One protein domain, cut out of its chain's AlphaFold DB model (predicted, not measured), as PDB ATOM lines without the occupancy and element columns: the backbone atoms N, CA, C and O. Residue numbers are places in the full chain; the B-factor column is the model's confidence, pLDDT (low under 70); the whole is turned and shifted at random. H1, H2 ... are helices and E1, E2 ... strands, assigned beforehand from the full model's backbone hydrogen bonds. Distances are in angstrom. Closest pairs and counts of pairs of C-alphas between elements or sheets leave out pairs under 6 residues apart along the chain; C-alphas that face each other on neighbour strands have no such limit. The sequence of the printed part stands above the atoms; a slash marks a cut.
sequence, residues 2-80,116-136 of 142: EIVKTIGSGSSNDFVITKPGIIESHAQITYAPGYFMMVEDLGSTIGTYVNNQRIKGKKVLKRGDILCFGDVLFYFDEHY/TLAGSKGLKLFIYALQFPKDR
ATOM      1  N   GLU A   2     167.107 137.564 184.840       78.56
ATOM      2  CA  GLU A   2     165.895 138.284 184.444       78.56
ATOM      3  C   GLU A   2     164.778 137.962 185.437       78.56
ATOM      4  O   GLU A   2     164.649 136.818 185.877       78.56
ATOM      5  N   ILE A   3     163.996 138.970 185.818       86.56
ATOM      6  CA  ILE A   3     162.792 138.778 186.631       86.56
ATOM      7  C   ILE A   3     161.600 138.985 185.708       86.56
ATOM      8  O   ILE A   3     161.476 140.044 185.095       86.56
ATOM      9  N   VAL A   4     160.732 137.984 185.617       89.94
ATOM     10  CA  VAL A   4     159.497 138.052 184.832       89.94
ATOM     11  C   VAL A   4     158.315 138.143 185.777       89.94
ATOM     12  O   VAL A   4     158.304 137.503 186.832       89.94
ATOM     13  N   LYS A   5     157.348 138.974 185.396       88.31
ATOM     14  CA  LYS A   5     156.106 139.185 186.121       88.31
ATOM     15  C   LYS A   5     154.924 139.150 185.187       88.31
ATOM     16  O   LYS A   5     154.945 139.841 184.172       88.31
ATOM     17  N   THR A   6     153.921 138.353 185.519       94.31
ATOM     18  CA  THR A   6     152.760 138.148 184.655       94.31
ATOM     19  C   THR A   6     151.575 138.995 185.096       94.31
ATOM     20  O   THR A   6     151.404 139.314 186.273       94.31
ATOM     21  N   ILE A   7     150.769 139.397 184.121       93.81
ATOM     22  CA  ILE A   7     149.604 140.260 184.273       93.81
ATOM     23  C   ILE A   7     148.448 139.586 183.543       93.81
ATOM     24  O   ILE A   7     148.577 139.215 182.376       93.81
ATOM     25  N   GLY A   8     147.302 139.457 184.201       94.50
ATOM     26  CA  GLY A   8     146.111 138.870 183.595       94.50
ATOM     27  C   GLY A   8     144.965 138.746 184.584       94.50
ATOM     28  O   GLY A   8     145.078 139.171 185.727       94.50
ATOM     29  N   SER A   9     143.842 138.177 184.164       93.44
ATOM     30  CA  SER A   9     142.687 137.957 185.046       93.44
ATOM     31  C   SER A   9     142.785 136.658 185.852       93.44
ATOM     32  O   SER A   9     142.046 136.481 186.820       93.44
ATOM     33  N   GLY A  10     143.715 135.765 185.494       91.88
ATOM     34  CA  GLY A  10     143.968 134.523 186.221       91.88
ATOM     35  C   GLY A  10     144.605 134.787 187.584       91.88
ATOM     36  O   GLY A  10     145.527 135.591 187.696       91.88
ATOM     37  N   SER A  11     144.162 134.069 188.615       91.69
ATOM     38  CA  SER A  11     144.666 134.212 189.990       91.69
ATOM     39  C   SER A  11     146.120 133.769 190.179       91.69
ATOM     40  O   SER A  11     146.704 134.010 191.230       91.69
ATOM     41  N   SER A  12     146.694 133.079 189.192       91.75
ATOM     42  CA  SER A  12     148.093 132.646 189.173       91.75
ATOM     43  C   SER A  12     149.062 133.743 188.724       91.75
ATOM     44  O   SER A  12     150.272 133.544 188.828       91.75
ATOM     45  N   ASN A  13     148.562 134.880 188.225       91.19
ATOM     46  CA  ASN A  13     149.417 135.987 187.808       91.19
ATOM     47  C   ASN A  13     149.956 136.778 188.990       91.19
ATOM     48  O   ASN A  13     149.289 136.925 190.012       91.19
ATOM     49  N   ASP A  14     151.130 137.380 188.802       87.25
ATOM     50  CA  ASP A  14     151.661 138.338 189.770       87.25
ATOM     51  C   ASP A  14     150.754 139.578 189.901       87.25
ATOM     52  O   ASP A  14     150.622 140.128 190.994       87.25
ATOM     53  N   PHE A  15     150.108 139.994 188.802       84.06
ATOM     54  CA  PHE A  15     149.130 141.086 188.767       84.06
ATOM     55  C   PHE A  15     147.803 140.602 188.223       84.06
ATOM     56  O   PHE A  15     147.629 140.426 187.015       84.06
ATOM     57  N   VAL A  16     146.856 140.442 189.138       89.12
ATOM     58  CA  VAL A  16     145.493 140.070 188.790       89.12
ATOM     59  C   VAL A  16     144.690 141.328 188.476       89.12
ATOM     60  O   VAL A  16     144.506 142.187 189.338       89.12
ATOM     61  N   ILE A  17     144.204 141.440 187.241       86.94
ATOM     62  CA  ILE A  17     143.324 142.527 186.800       86.94
ATOM     63  C   ILE A  17     141.985 141.922 186.376       86.94
ATOM     64  O   ILE A  17     141.845 141.358 185.292       86.94
ATOM     65  N   THR A  18     140.976 142.064 187.232       88.69
ATOM     66  CA  THR A  18     139.612 141.562 187.012       88.69
ATOM     67  C   THR A  18     138.740 142.607 186.314       88.69
ATOM     68  O   THR A  18     137.731 143.074 186.840       88.69
ATOM     69  N   LYS A  19     139.145 143.014 185.107       88.19
ATOM     70  CA  LYS A  19     138.381 143.951 184.268       88.19
ATOM     71  C   LYS A  19     137.972 143.295 182.946       88.19
ATOM     72  O   LYS A  19     138.695 142.421 182.459       88.19
ATOM     73  N   PRO A  20     136.829 143.695 182.355       85.50
ATOM     74  CA  PRO A  20     136.432 143.221 181.034       85.50
ATOM     75  C   PRO A  20     137.557 143.412 180.015       85.50
ATOM     76  O   PRO A  20     138.250 144.426 180.025       85.50
ATOM     77  N   GLY A  21     137.752 142.420 179.146       86.62
ATOM     78  CA  GLY A  21     138.769 142.492 178.098       86.62
ATOM     79  C   GLY A  21     140.184 142.081 178.510       86.62
ATOM     80  O   GLY A  21     141.040 141.951 177.631       86.62
ATOM     81  N   ILE A  22     140.421 141.815 179.800       93.88
ATOM     82  CA  ILE A  22     141.653 141.191 180.289       93.88
ATOM     83  C   ILE A  22     141.495 139.670 180.320       93.88
ATOM     84  O   ILE A  22     140.604 139.130 180.983       93.88
ATOM     85  N   ILE A  23     142.386 138.967 179.625       95.44
ATOM     86  CA  ILE A  23     142.393 137.497 179.579       95.44
ATOM     87  C   ILE A  23     143.277 136.892 180.677       95.44
ATOM     88  O   ILE A  23     144.016 137.608 181.352       95.44
ATOM     89  N   GLU A  24     143.201 135.568 180.855       95.75
ATOM     90  CA  GLU A  24     143.872 134.859 181.950       95.75
ATOM     91  C   GLU A  24     145.373 135.153 182.002       95.75
ATOM     92  O   GLU A  24     145.869 135.465 183.071       95.75
ATOM     93  N   SER A  25     146.068 135.130 180.865       96.06
ATOM     94  CA  SER A  25     147.471 135.535 180.731       96.06
ATOM     95  C   SER A  25     147.556 136.601 179.642       96.06
ATOM     96  O   SER A  25     147.493 136.290 178.454       96.06
ATOM     97  N   HIS A  26     147.572 137.873 180.043       95.62
ATOM     98  CA  HIS A  26     147.387 139.007 179.130       95.62
ATOM     99  C   HIS A  26     148.715 139.590 178.666       95.62
ATOM    100  O   HIS A  26     148.929 139.804 177.473       95.62
ATOM    101  N   ALA A  27     149.610 139.856 179.609       96.88
ATOM    102  CA  ALA A  27     150.899 140.467 179.348       96.88
ATOM    103  C   ALA A  27     151.930 140.028 180.385       96.88
ATOM    104  O   ALA A  27     151.599 139.489 181.441       96.88
ATOM    105  N   GLN A  28     153.194 140.312 180.104       95.38
ATOM    106  CA  GLN A  28     154.265 140.188 181.080       95.38
ATOM    107  C   GLN A  28     155.172 141.412 181.074       95.38
ATOM    108  O   GLN A  28     155.353 142.076 180.053       95.38
ATOM    109  N   ILE A  29     155.776 141.676 182.228       92.81
ATOM    110  CA  ILE A  29     156.853 142.640 182.396       92.81
ATOM    111  C   ILE A  29     158.132 141.871 182.711       92.81
ATOM    112  O   ILE A  29     158.174 141.049 183.625       92.81
ATOM    113  N   THR A  30     159.187 142.133 181.947       90.31
ATOM    114  CA  THR A  30     160.527 141.591 182.185       90.31
ATOM    115  C   THR A  30     161.447 142.700 182.668       90.31
ATOM    116  O   THR A  30     161.571 143.735 182.015       90.31
ATOM    117  N   TYR A  31     162.117 142.461 183.791       83.69
ATOM    118  CA  TYR A  31     163.241 143.259 184.259       83.69
ATOM    119  C   TYR A  31     164.542 142.579 183.839       83.69
ATOM    120  O   TYR A  31     164.889 141.505 184.347       83.69
ATOM    121  N   ALA A  32     165.240 143.195 182.889       78.44
ATOM    122  CA  ALA A  32     166.505 142.705 182.371       78.44
ATOM    123  C   ALA A  32     167.698 143.403 183.055       78.44
ATOM    124  O   ALA A  32     167.588 144.549 183.506       78.44
ATOM    125  N   PRO A  33     168.870 142.742 183.125       75.19
ATOM    126  CA  PRO A  33     170.110 143.387 183.546       75.19
ATOM    127  C   PRO A  33     170.377 144.670 182.745       75.19
ATOM    128  O   PRO A  33     170.191 144.694 181.532       75.19
ATOM    129  N   GLY A  34     170.829 145.728 183.421       68.88
ATOM    130  CA  GLY A  34     171.005 147.051 182.806       68.88
ATOM    131  C   GLY A  34     169.819 148.004 182.984       68.88
ATOM    132  O   GLY A  34     169.767 149.008 182.288       68.88
ATOM    133  N   TYR A  35     168.914 147.712 183.928       64.94
ATOM    134  CA  TYR A  35     167.762 148.550 184.306       64.94
ATOM    135  C   TYR A  35     166.681 148.686 183.225       64.94
ATOM    136  O   TYR A  35     165.836 149.571 183.287       64.94
ATOM    137  N   PHE A  36     166.653 147.777 182.251       78.38
ATOM    138  CA  PHE A  36     165.627 147.798 181.217       78.38
ATOM    139  C   PHE A  36     164.385 147.045 181.682       78.38
ATOM    140  O   PHE A  36     164.422 145.834 181.914       78.38
ATOM    141  N   MET A  37     163.266 147.762 181.767       86.81
ATOM    142  CA  MET A  37     161.945 147.155 181.869       86.81
ATOM    143  C   MET A  37     161.336 147.025 180.480       86.81
ATOM    144  O   MET A  37     161.361 147.959 179.679       86.81
ATOM    145  N   MET A  38     160.789 145.852 180.189       92.06
ATOM    146  CA  MET A  38     160.099 145.576 178.938       92.06
ATOM    147  C   MET A  38     158.713 145.028 179.224       92.06
ATOM    148  O   MET A  38     158.567 144.191 180.109       92.06
ATOM    149  N   VAL A  39     157.726 145.459 178.448       94.62
ATOM    150  CA  VAL A  39     156.393 144.857 178.412       94.62
ATOM    151  C   VAL A  39     156.238 144.010 177.154       94.62
ATOM    152  O   VAL A  39     156.752 144.356 176.091       94.62
ATOM    153  N   GLU A  40     155.519 142.905 177.272       97.19
ATOM    154  CA  GLU A  40     155.176 142.020 176.167       97.19
ATOM    155  C   GLU A  40     153.722 141.574 176.297       97.19
ATOM    156  O   GLU A  40     153.283 141.184 177.377       97.19
ATOM    157  N   ASP A  41     152.982 141.645 175.194       97.62
ATOM    158  CA  ASP A  41     151.624 141.115 175.093       97.62
ATOM    159  C   ASP A  41     151.672 139.605 174.830       97.62
ATOM    160  O   ASP A  41     152.426 139.159 173.964       97.62
ATOM    161  N   LEU A  42     150.855 138.826 175.539       96.88
ATOM    162  CA  LEU A  42     150.835 137.361 175.450       96.88
ATOM    163  C   LEU A  42     149.728 136.831 174.523       96.88
ATOM    164  O   LEU A  42     149.261 135.706 174.675       96.88
ATOM    165  N   GLY A  43     149.316 137.634 173.537       94.50
ATOM    166  CA  GLY A  43     148.255 137.277 172.596       94.50
ATOM    167  C   GLY A  43     146.875 137.700 173.084       94.50
ATOM    168  O   GLY A  43     145.890 136.998 172.857       94.50
ATOM    169  N   SER A  44     146.790 138.846 173.760       93.69
ATOM    170  CA  SER A  44     145.518 139.339 174.269       93.69
ATOM    171  C   SER A  44     144.587 139.795 173.141       93.69
ATOM    172  O   SER A  44     145.013 140.365 172.127       93.69
ATOM    173  N   THR A  45     143.283 139.566 173.325       92.69
ATOM    174  CA  THR A  45     142.256 139.883 172.319       92.69
ATOM    175  C   THR A  45     142.202 141.379 172.013       92.69
ATOM    176  O   THR A  45     142.178 141.773 170.848       92.69
ATOM    177  N   ILE A  46     142.217 142.221 173.053       92.06
ATOM    178  CA  ILE A  46     142.156 143.687 172.917       92.06
ATOM    179  C   ILE A  46     143.547 144.285 172.656       92.06
ATOM    180  O   ILE A  46     143.676 145.312 171.986       92.06
ATOM    181  N   GLY A  47     144.603 143.605 173.104       94.31
ATOM    182  CA  GLY A  47     145.983 144.046 172.982       94.31
ATOM    183  C   GLY A  47     146.514 144.751 174.229       94.31
ATOM    184  O   GLY A  47     145.783 145.125 175.151       94.31
ATOM    185  N   THR A  48     147.824 144.965 174.194       95.38
ATOM    186  CA  THR A  48     148.561 145.845 175.097       95.38
ATOM    187  C   THR A  48     149.070 147.048 174.306       95.38
ATOM    188  O   THR A  48     149.535 146.912 173.168       95.38
ATOM    189  N   TYR A  49     148.987 148.235 174.899       95.06
ATOM    190  CA  TYR A  49     149.392 149.490 174.277       95.06
ATOM    191  C   TYR A  49     150.399 150.213 175.165       95.06
ATOM    192  O   TYR A  49     150.348 150.107 176.386       95.06
ATOM    193  N   VAL A  50     151.298 150.967 174.540       95.00
ATOM    194  CA  VAL A  50     152.188 151.920 175.208       95.00
ATOM    195  C   VAL A  50     152.030 153.255 174.494       95.00
ATOM    196  O   VAL A  50     152.206 153.318 173.278       95.00
ATOM    197  N   ASN A  51     151.663 154.309 175.224       92.12
ATOM    198  CA  ASN A  51     151.369 155.642 174.684       92.12
ATOM    199  C   ASN A  51     150.374 155.584 173.512       92.12
ATOM    200  O   ASN A  51     150.639 156.088 172.420       92.12
ATOM    201  N   ASN A  52     149.250 154.893 173.729       93.12
ATOM    202  CA  ASN A  52     148.167 154.681 172.759       93.12
ATOM    203  C   ASN A  52     148.580 153.928 171.478       93.12
ATOM    204  O   ASN A  52     147.802 153.837 170.531       93.12
ATOM    205  N   GLN A  53     149.778 153.344 171.440       96.38
ATOM    206  CA  GLN A  53     150.248 152.535 170.321       96.38
ATOM    207  C   GLN A  53     150.276 151.066 170.720       96.38
ATOM    208  O   GLN A  53     150.924 150.694 171.698       96.38
ATOM    209  N   ARG A  54     149.589 150.217 169.947       95.81
ATOM    210  CA  ARG A  54     149.599 148.770 170.185       95.81
ATOM    211  C   ARG A  54     151.016 148.239 170.005       95.81
ATOM    212  O   ARG A  54     151.629 148.455 168.955       95.81
ATOM    213  N   ILE A  55     151.527 147.535 171.006       96.38
ATOM    214  CA  ILE A  55     152.866 146.949 170.927       96.38
ATOM    215  C   ILE A  55     152.853 145.690 170.056       96.38
ATOM    216  O   ILE A  55     151.839 145.003 169.929       96.38
ATOM    217  N   LYS A  56     154.000 145.389 169.446       93.62
ATOM    218  CA  LYS A  56     154.256 144.128 168.744       93.62
ATOM    219  C   LYS A  56     155.509 143.509 169.356       93.62
ATOM    220  O   LYS A  56     156.585 144.087 169.226       93.62
ATOM    221  N   GLY A  57     155.356 142.370 170.027       94.19
ATOM    222  CA  GLY A  57     156.431 141.750 170.805       94.19
ATOM    223  C   GLY A  57     156.866 142.601 172.003       94.19
ATOM    224  O   GLY A  57     156.086 143.396 172.532       94.19
ATOM    225  N   LYS A  58     158.126 142.436 172.418       94.44
ATOM    226  CA  LYS A  58     158.718 143.155 173.552       94.44
ATOM    227  C   LYS A  58     158.900 144.643 173.249       94.44
ATOM    228  O   LYS A  58     159.516 145.018 172.252       94.44
ATOM    229  N   LYS A  59     158.431 145.495 174.157       95.06
ATOM    230  CA  LYS A  59     158.591 146.950 174.119       95.06
ATOM    231  C   LYS A  59     159.314 147.420 175.375       95.06
ATOM    232  O   LYS A  59     158.826 147.201 176.478       95.06
ATOM    233  N   VAL A  60     160.453 148.089 175.202       92.50
ATOM    234  CA  VAL A  60     161.149 148.777 176.301       92.50
ATOM    235  C   VAL A  60     160.280 149.924 176.806       92.50
ATOM    236  O   VAL A  60     159.816 150.735 175.999       92.50
ATOM    237  N   LEU A  61     160.090 149.968 178.121       89.12
ATOM    238  CA  LEU A  61     159.388 151.023 178.838       89.12
ATOM    239  C   LEU A  61     160.362 152.133 179.225       89.12
ATOM    240  O   LEU A  61     161.511 151.872 179.581       89.12
ATOM    241  N   LYS A  62     159.883 153.369 179.163       86.56
ATOM    242  CA  LYS A  62     160.597 154.569 179.594       86.56
ATOM    243  C   LYS A  62     159.744 155.332 180.581       86.56
ATOM    244  O   LYS A  62     158.527 155.380 180.421       86.56
ATOM    245  N   ARG A  63     160.384 155.982 181.555       82.56
ATOM    246  CA  ARG A  63     159.707 156.917 182.457       82.56
ATOM    247  C   ARG A  63     158.719 157.817 181.704       82.56
ATOM    248  O   ARG A  63     159.090 158.458 180.723       82.56
ATOM    249  N   GLY A  64     157.495 157.896 182.209       80.94
ATOM    250  CA  GLY A  64     156.404 158.664 181.623       80.94
ATOM    251  C   GLY A  64     155.499 157.868 180.686       80.94
ATOM    252  O   GLY A  64     154.443 158.376 180.317       80.94
ATOM    253  N   ASP A  65     155.876 156.644 180.308       88.94
ATOM    254  CA  ASP A  65     155.064 155.818 179.419       88.94
ATOM    255  C   ASP A  65     153.718 155.467 180.061       88.94
ATOM    256  O   ASP A  65     153.630 155.096 181.229       88.94
ATOM    257  N   ILE A  66     152.651 155.522 179.270       86.12
ATOM    258  CA  ILE A  66     151.326 155.061 179.675       86.12
ATOM    259  C   ILE A  66     151.097 153.688 179.055       86.12
ATOM    260  O   ILE A  66     150.961 153.566 177.837       86.12
ATOM    261  N   LEU A  67     151.048 152.650 179.883       91.12
ATOM    262  CA  LEU A  67     150.638 151.316 179.474       91.12
ATOM    263  C   LEU A  67     149.116 151.211 179.504       91.12
ATOM    264  O   LEU A  67     148.471 151.721 180.416       91.12
ATOM    265  N   CYS A  68     148.553 150.497 178.540       90.75
ATOM    266  CA  CYS A  68     147.145 150.128 178.524       90.75
ATOM    267  C   CYS A  68     147.030 148.620 178.332       90.75
ATOM    268  O   CYS A  68     147.524 148.092 177.332       90.75
ATOM    269  N   PHE A  69     146.367 147.938 179.258       90.69
ATOM    270  CA  PHE A  69     145.962 146.542 179.106       90.69
ATOM    271  C   PHE A  69     144.440 146.536 179.007       90.69
ATOM    272  O   PHE A  69     143.777 146.943 179.960       90.69
ATOM    273  N   GLY A  70     143.874 146.152 177.860       83.38
ATOM    274  CA  GLY A  70     142.441 146.370 177.631       83.38
ATOM    275  C   GLY A  70     142.089 147.855 177.795       83.38
ATOM    276  O   GLY A  70     142.717 148.689 177.148       83.38
ATOM    277  N   ASP A  71     141.174 148.165 178.719       79.94
ATOM    278  CA  ASP A  71     140.766 149.536 179.077       79.94
ATOM    279  C   ASP A  71     141.432 150.058 180.370       79.94
ATOM    280  O   ASP A  71     141.027 151.075 180.933       79.94
ATOM    281  N   VAL A  72     142.440 149.349 180.887       83.25
ATOM    282  CA  VAL A  72     143.113 149.690 182.147       83.25
ATOM    283  C   VAL A  72     144.430 150.399 181.869       83.25
ATOM    284  O   VAL A  72     145.346 149.815 181.288       83.25
ATOM    285  N   LEU A  73     144.533 151.648 182.328       82.94
ATOM    286  CA  LEU A  73     145.698 152.509 182.138       82.94
ATOM    287  C   LEU A  73     146.652 152.468 183.335       82.94
ATOM    288  O   LEU A  73     146.234 152.531 184.491       82.94
ATOM    289  N   PHE A  74     147.950 152.449 183.046       82.81
ATOM    290  CA  PHE A  74     149.025 152.483 184.030       82.81
ATOM    291  C   PHE A  74     150.101 153.475 183.606       82.81
ATOM    292  O   PHE A  74     150.679 153.356 182.532       82.81
ATOM    293  N   TYR A  75     150.406 154.434 184.476       78.75
ATOM    294  CA  TYR A  75     151.534 155.337 184.284       78.75
ATOM    295  C   TYR A  75     152.819 154.683 184.795       78.75
ATOM    296  O   TYR A  75     152.912 154.310 185.968       78.75
ATOM    297  N   PHE A  76     153.803 154.551 183.917       82.31
ATOM    298  CA  PHE A  76     155.115 154.020 184.233       82.31
ATOM    299  C   PHE A  76     156.034 155.148 184.679       82.31
ATOM    300  O   PHE A  76     156.498 155.949 183.873       82.31
ATOM    301  N   ASP A  77     156.332 155.193 185.972       75.69
ATOM    302  CA  ASP A  77     157.378 156.057 186.503       75.69
ATOM    303  C   ASP A  77     158.589 155.206 186.887       75.69
ATOM    304  O   ASP A  77     158.501 154.316 187.730       75.69
ATOM    305  N   GLU A  78     159.716 155.467 186.230       62.38
ATOM    306  CA  GLU A  78     161.004 154.836 186.518       62.38
ATOM    307  C   GLU A  78     161.629 155.397 187.804       62.38
ATOM    308  O   GLU A  78     162.443 154.723 188.429       62.38
ATOM    309  N   HIS A  79     161.227 156.601 188.233       49.50
ATOM    310  CA  HIS A  79     161.589 157.117 189.545       49.50
ATOM    311  C   HIS A  79     160.520 156.735 190.548       49.50
ATOM    312  O   HIS A  79     159.341 156.985 190.328       49.50
ATOM    313  N   TYR A  80     160.954 156.225 191.689       49.38
ATOM    314  CA  TYR A  80     160.126 156.149 192.876       49.38
ATOM    315  C   TYR A  80     160.375 157.369 193.772       49.38
ATOM    316  O   TYR A  80     161.433 157.427 194.400       49.38
ATOM    317  N   THR A 116     139.348 151.826 191.497       37.19
ATOM    318  CA  THR A 116     140.334 151.885 190.398       37.19
ATOM    319  C   THR A 116     141.738 152.207 190.933       37.19
ATOM    320  O   THR A 116     142.755 151.812 190.353       37.19
ATOM    321  N   LEU A 117     141.810 152.854 192.103       32.97
ATOM    322  CA  LEU A 117     143.053 153.258 192.751       32.97
ATOM    323  C   LEU A 117     143.799 152.068 193.374       32.97
ATOM    324  O   LEU A 117     145.029 152.066 193.352       32.97
ATOM    325  N   ALA A 118     143.104 151.020 193.828       34.72
ATOM    326  CA  ALA A 118     143.727 149.835 194.426       34.72
ATOM    327  C   ALA A 118     144.686 149.101 193.461       34.72
ATOM    328  O   ALA A 118     145.814 148.769 193.837       34.72
ATOM    329  N   GLY A 119     144.293 148.936 192.191       37.66
ATOM    330  CA  GLY A 119     145.131 148.303 191.160       37.66
ATOM    331  C   GLY A 119     146.349 149.147 190.770       37.66
ATOM    332  O   GLY A 119     147.451 148.624 190.595       37.66
ATOM    333  N   SER A 120     146.184 150.472 190.704       40.62
ATOM    334  CA  SER A 120     147.287 151.395 190.402       40.62
ATOM    335  C   SER A 120     148.272 151.549 191.569       40.62
ATOM    336  O   SER A 120     149.477 151.665 191.346       40.62
ATOM    337  N   LYS A 121     147.785 151.500 192.818       41.91
ATOM    338  CA  LYS A 121     148.592 151.594 194.041       41.91
ATOM    339  C   LYS A 121     149.419 150.324 194.242       41.91
ATOM    340  O   LYS A 121     150.600 150.428 194.557       41.91
ATOM    341  N   GLY A 122     148.841 149.152 193.958       44.19
ATOM    342  CA  GLY A 122     149.541 147.865 193.977       44.19
ATOM    343  C   GLY A 122     150.654 147.768 192.930       44.19
ATOM    344  O   GLY A 122     151.776 147.394 193.268       44.19
ATOM    345  N   LEU A 123     150.390 148.178 191.681       53.97
ATOM    346  CA  LEU A 123     151.420 148.165 190.636       53.97
ATOM    347  C   LEU A 123     152.505 149.216 190.890       53.97
ATOM    348  O   LEU A 123     153.686 148.921 190.718       53.97
ATOM    349  N   LYS A 124     152.127 150.412 191.369       50.72
ATOM    350  CA  LYS A 124     153.096 151.402 191.846       50.72
ATOM    351  C   LYS A 124     153.978 150.772 192.913       50.72
ATOM    352  O   LYS A 124     155.188 150.731 192.716       50.72
ATOM    353  N   LEU A 125     153.428 150.263 194.021       49.31
ATOM    354  CA  LEU A 125     154.208 149.671 195.127       49.31
ATOM    355  C   LEU A 125     155.131 148.543 194.665       49.31
ATOM    356  O   LEU A 125     156.193 148.292 195.231       49.31
ATOM    357  N   PHE A 126     154.731 147.873 193.596       54.41
ATOM    358  CA  PHE A 126     155.460 146.762 193.044       54.41
ATOM    359  C   PHE A 126     156.612 147.148 192.110       54.41
ATOM    360  O   PHE A 126     157.685 146.550 192.213       54.41
ATOM    361  N   ILE A 127     156.439 148.150 191.240       53.41
ATOM    362  CA  ILE A 127     157.545 148.678 190.422       53.41
ATOM    363  C   ILE A 127     158.700 149.113 191.341       53.41
ATOM    364  O   ILE A 127     159.854 148.805 191.047       53.41
ATOM    365  N   TYR A 128     158.398 149.668 192.521       54.09
ATOM    366  CA  TYR A 128     159.400 149.901 193.570       54.09
ATOM    367  C   TYR A 128     160.096 148.635 194.048       54.09
ATOM    368  O   TYR A 128     161.321 148.558 194.056       54.09
ATOM    369  N   ALA A 129     159.320 147.631 194.462       48.75
ATOM    370  CA  ALA A 129     159.855 146.398 195.026       48.75
ATOM    371  C   ALA A 129     160.718 145.615 194.016       48.75
ATOM    372  O   ALA A 129     161.590 144.841 194.420       48.75
ATOM    373  N   LEU A 130     160.487 145.811 192.714       50.72
ATOM    374  CA  LEU A 130     161.332 145.292 191.640       50.72
ATOM    375  C   LEU A 130     162.646 146.067 191.482       50.72
ATOM    376  O   LEU A 130     163.684 145.444 191.266       50.72
ATOM    377  N   GLN A 131     162.609 147.396 191.600       48.22
ATOM    378  CA  GLN A 131     163.795 148.254 191.518       48.22
ATOM    379  C   GLN A 131     164.698 148.120 192.757       48.22
ATOM    380  O   GLN A 131     165.920 148.221 192.640       48.22
ATOM    381  N   PHE A 132     164.118 147.815 193.926       48.41
ATOM    382  CA  PHE A 132     164.827 147.733 195.210       48.41
ATOM    383  C   PHE A 132     164.500 146.435 195.977       48.41
ATOM    384  O   PHE A 132     163.766 146.447 196.968       48.41
ATOM    385  N   PRO A 133     165.088 145.283 195.590       45.09
ATOM    386  CA  PRO A 133     164.770 143.980 196.188       45.09
ATOM    387  C   PRO A 133     165.027 143.885 197.702       45.09
ATOM    388  O   PRO A 133     164.412 143.060 198.378       45.09
ATOM    389  N   LYS A 134     165.940 144.712 198.235       43.09
ATOM    390  CA  LYS A 134     166.306 144.752 199.662       43.09
ATOM    391  C   LYS A 134     165.264 145.458 200.537       43.09
ATOM    392  O   LYS A 134     165.189 145.164 201.725       43.09
ATOM    393  N   ASP A 135     164.413 146.294 199.949       44.78
ATOM    394  CA  ASP A 135     163.444 147.121 200.682       44.78
ATOM    395  C   ASP A 135     162.116 146.391 200.938       44.78
ATOM    396  O   ASP A 135     161.210 146.913 201.586       44.78
ATOM    397  N   ARG A 136     162.009 145.130 200.491       47.50
ATOM    398  CA  ARG A 136     160.826 144.271 200.657       47.50
ATOM    399  C   ARG A 136     160.393 144.110 202.125       47.50
ATOM    400  O   ARG A 136     159.214 143.876 202.376       47.50
TER     401      ARG A 136
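What this domain is: This is residues 2 to 80 and 116 to 136 of the 142 residues of the protein "FHA domain-containing protein" of Fluviicola sp. XM-24bin1 (UniProt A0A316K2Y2). Two small three-stranded sheets, E1-E2-E3 and E4-E5-E6, form the two walls of a trough that come near each other at the end of E3 and the start of E4, and the long helix H1 lies across the open side, grazing both. The short H2 turns off the end of H1. The 100 printed residues, 49 of them in named elements, hold six strands and then two helices, of mixed class; each sheet is an antiparallel meander, each strand the neighbour of the one before. The whole is compact, with a radius of gyration of the C-alphas of 12.6 A and spans of 35 by 25 by 23 A.

Where its parts are: E1, residues 3 to 8, begins at C-alpha 3 (162.792, 138.778, 186.631) and is 17.0 A long. E2, residues 27 to 32, is 16.1 A and E3, residues 36 to 41, 16.7 A. E4 is residues 48 to 50, E5 66 to 69, E6 72 to 75. H1, residues 116 to 131, is 23.8 A; H2, residues 133 to 136, ends at C-alpha 136 (160.826, 144.271, 200.657).

How they stand to each other: In hairpin E1 and E2, N 5 and O 29 are 2.9 A apart; in hairpin E2 and E3, N 30 and O 38 are 2.8 A apart. Residues 38 to 39 of E3 also pair with 59 to 60, antiparallel. The closest C-alphas of E3 and E4 are Asp 41 and Thr 48, 5.6 A. N 49 and O 68 join E4 and E5 at 2.8 A, N 67 and O 74 E5 and E6 at 2.8 A, each within hydrogen-bond range. H1 only grazes the sheet E4 E5 E6 with residues 116 to 124, and the sheet E1 E2 E3 with residues 127 to 131. Its closest C-alphas to E6 are Ser 120 and Phe 74, 6.7 A. H1 and H2 are close but not clearly touching, Ala 129 and Arg 136 having the closest C-alphas, 6.1 A. In H1, 11 of 12 O i to N i+4 pairs are within hydrogen-bond range; H2 is too short for one.

The domain as a whole: The C-alphas farthest apart, of Thr 45 and Lys 134, are 36.7 A apart. Residues 81 to 115 are not printed; C-alphas 80 and 116 are 20.4 A apart across the cut. The links E1 to E2 and E4 to E5 are long. The model's pLDDT is under 70 at residues 34 to 35, 78 to 80 and 116 to 136.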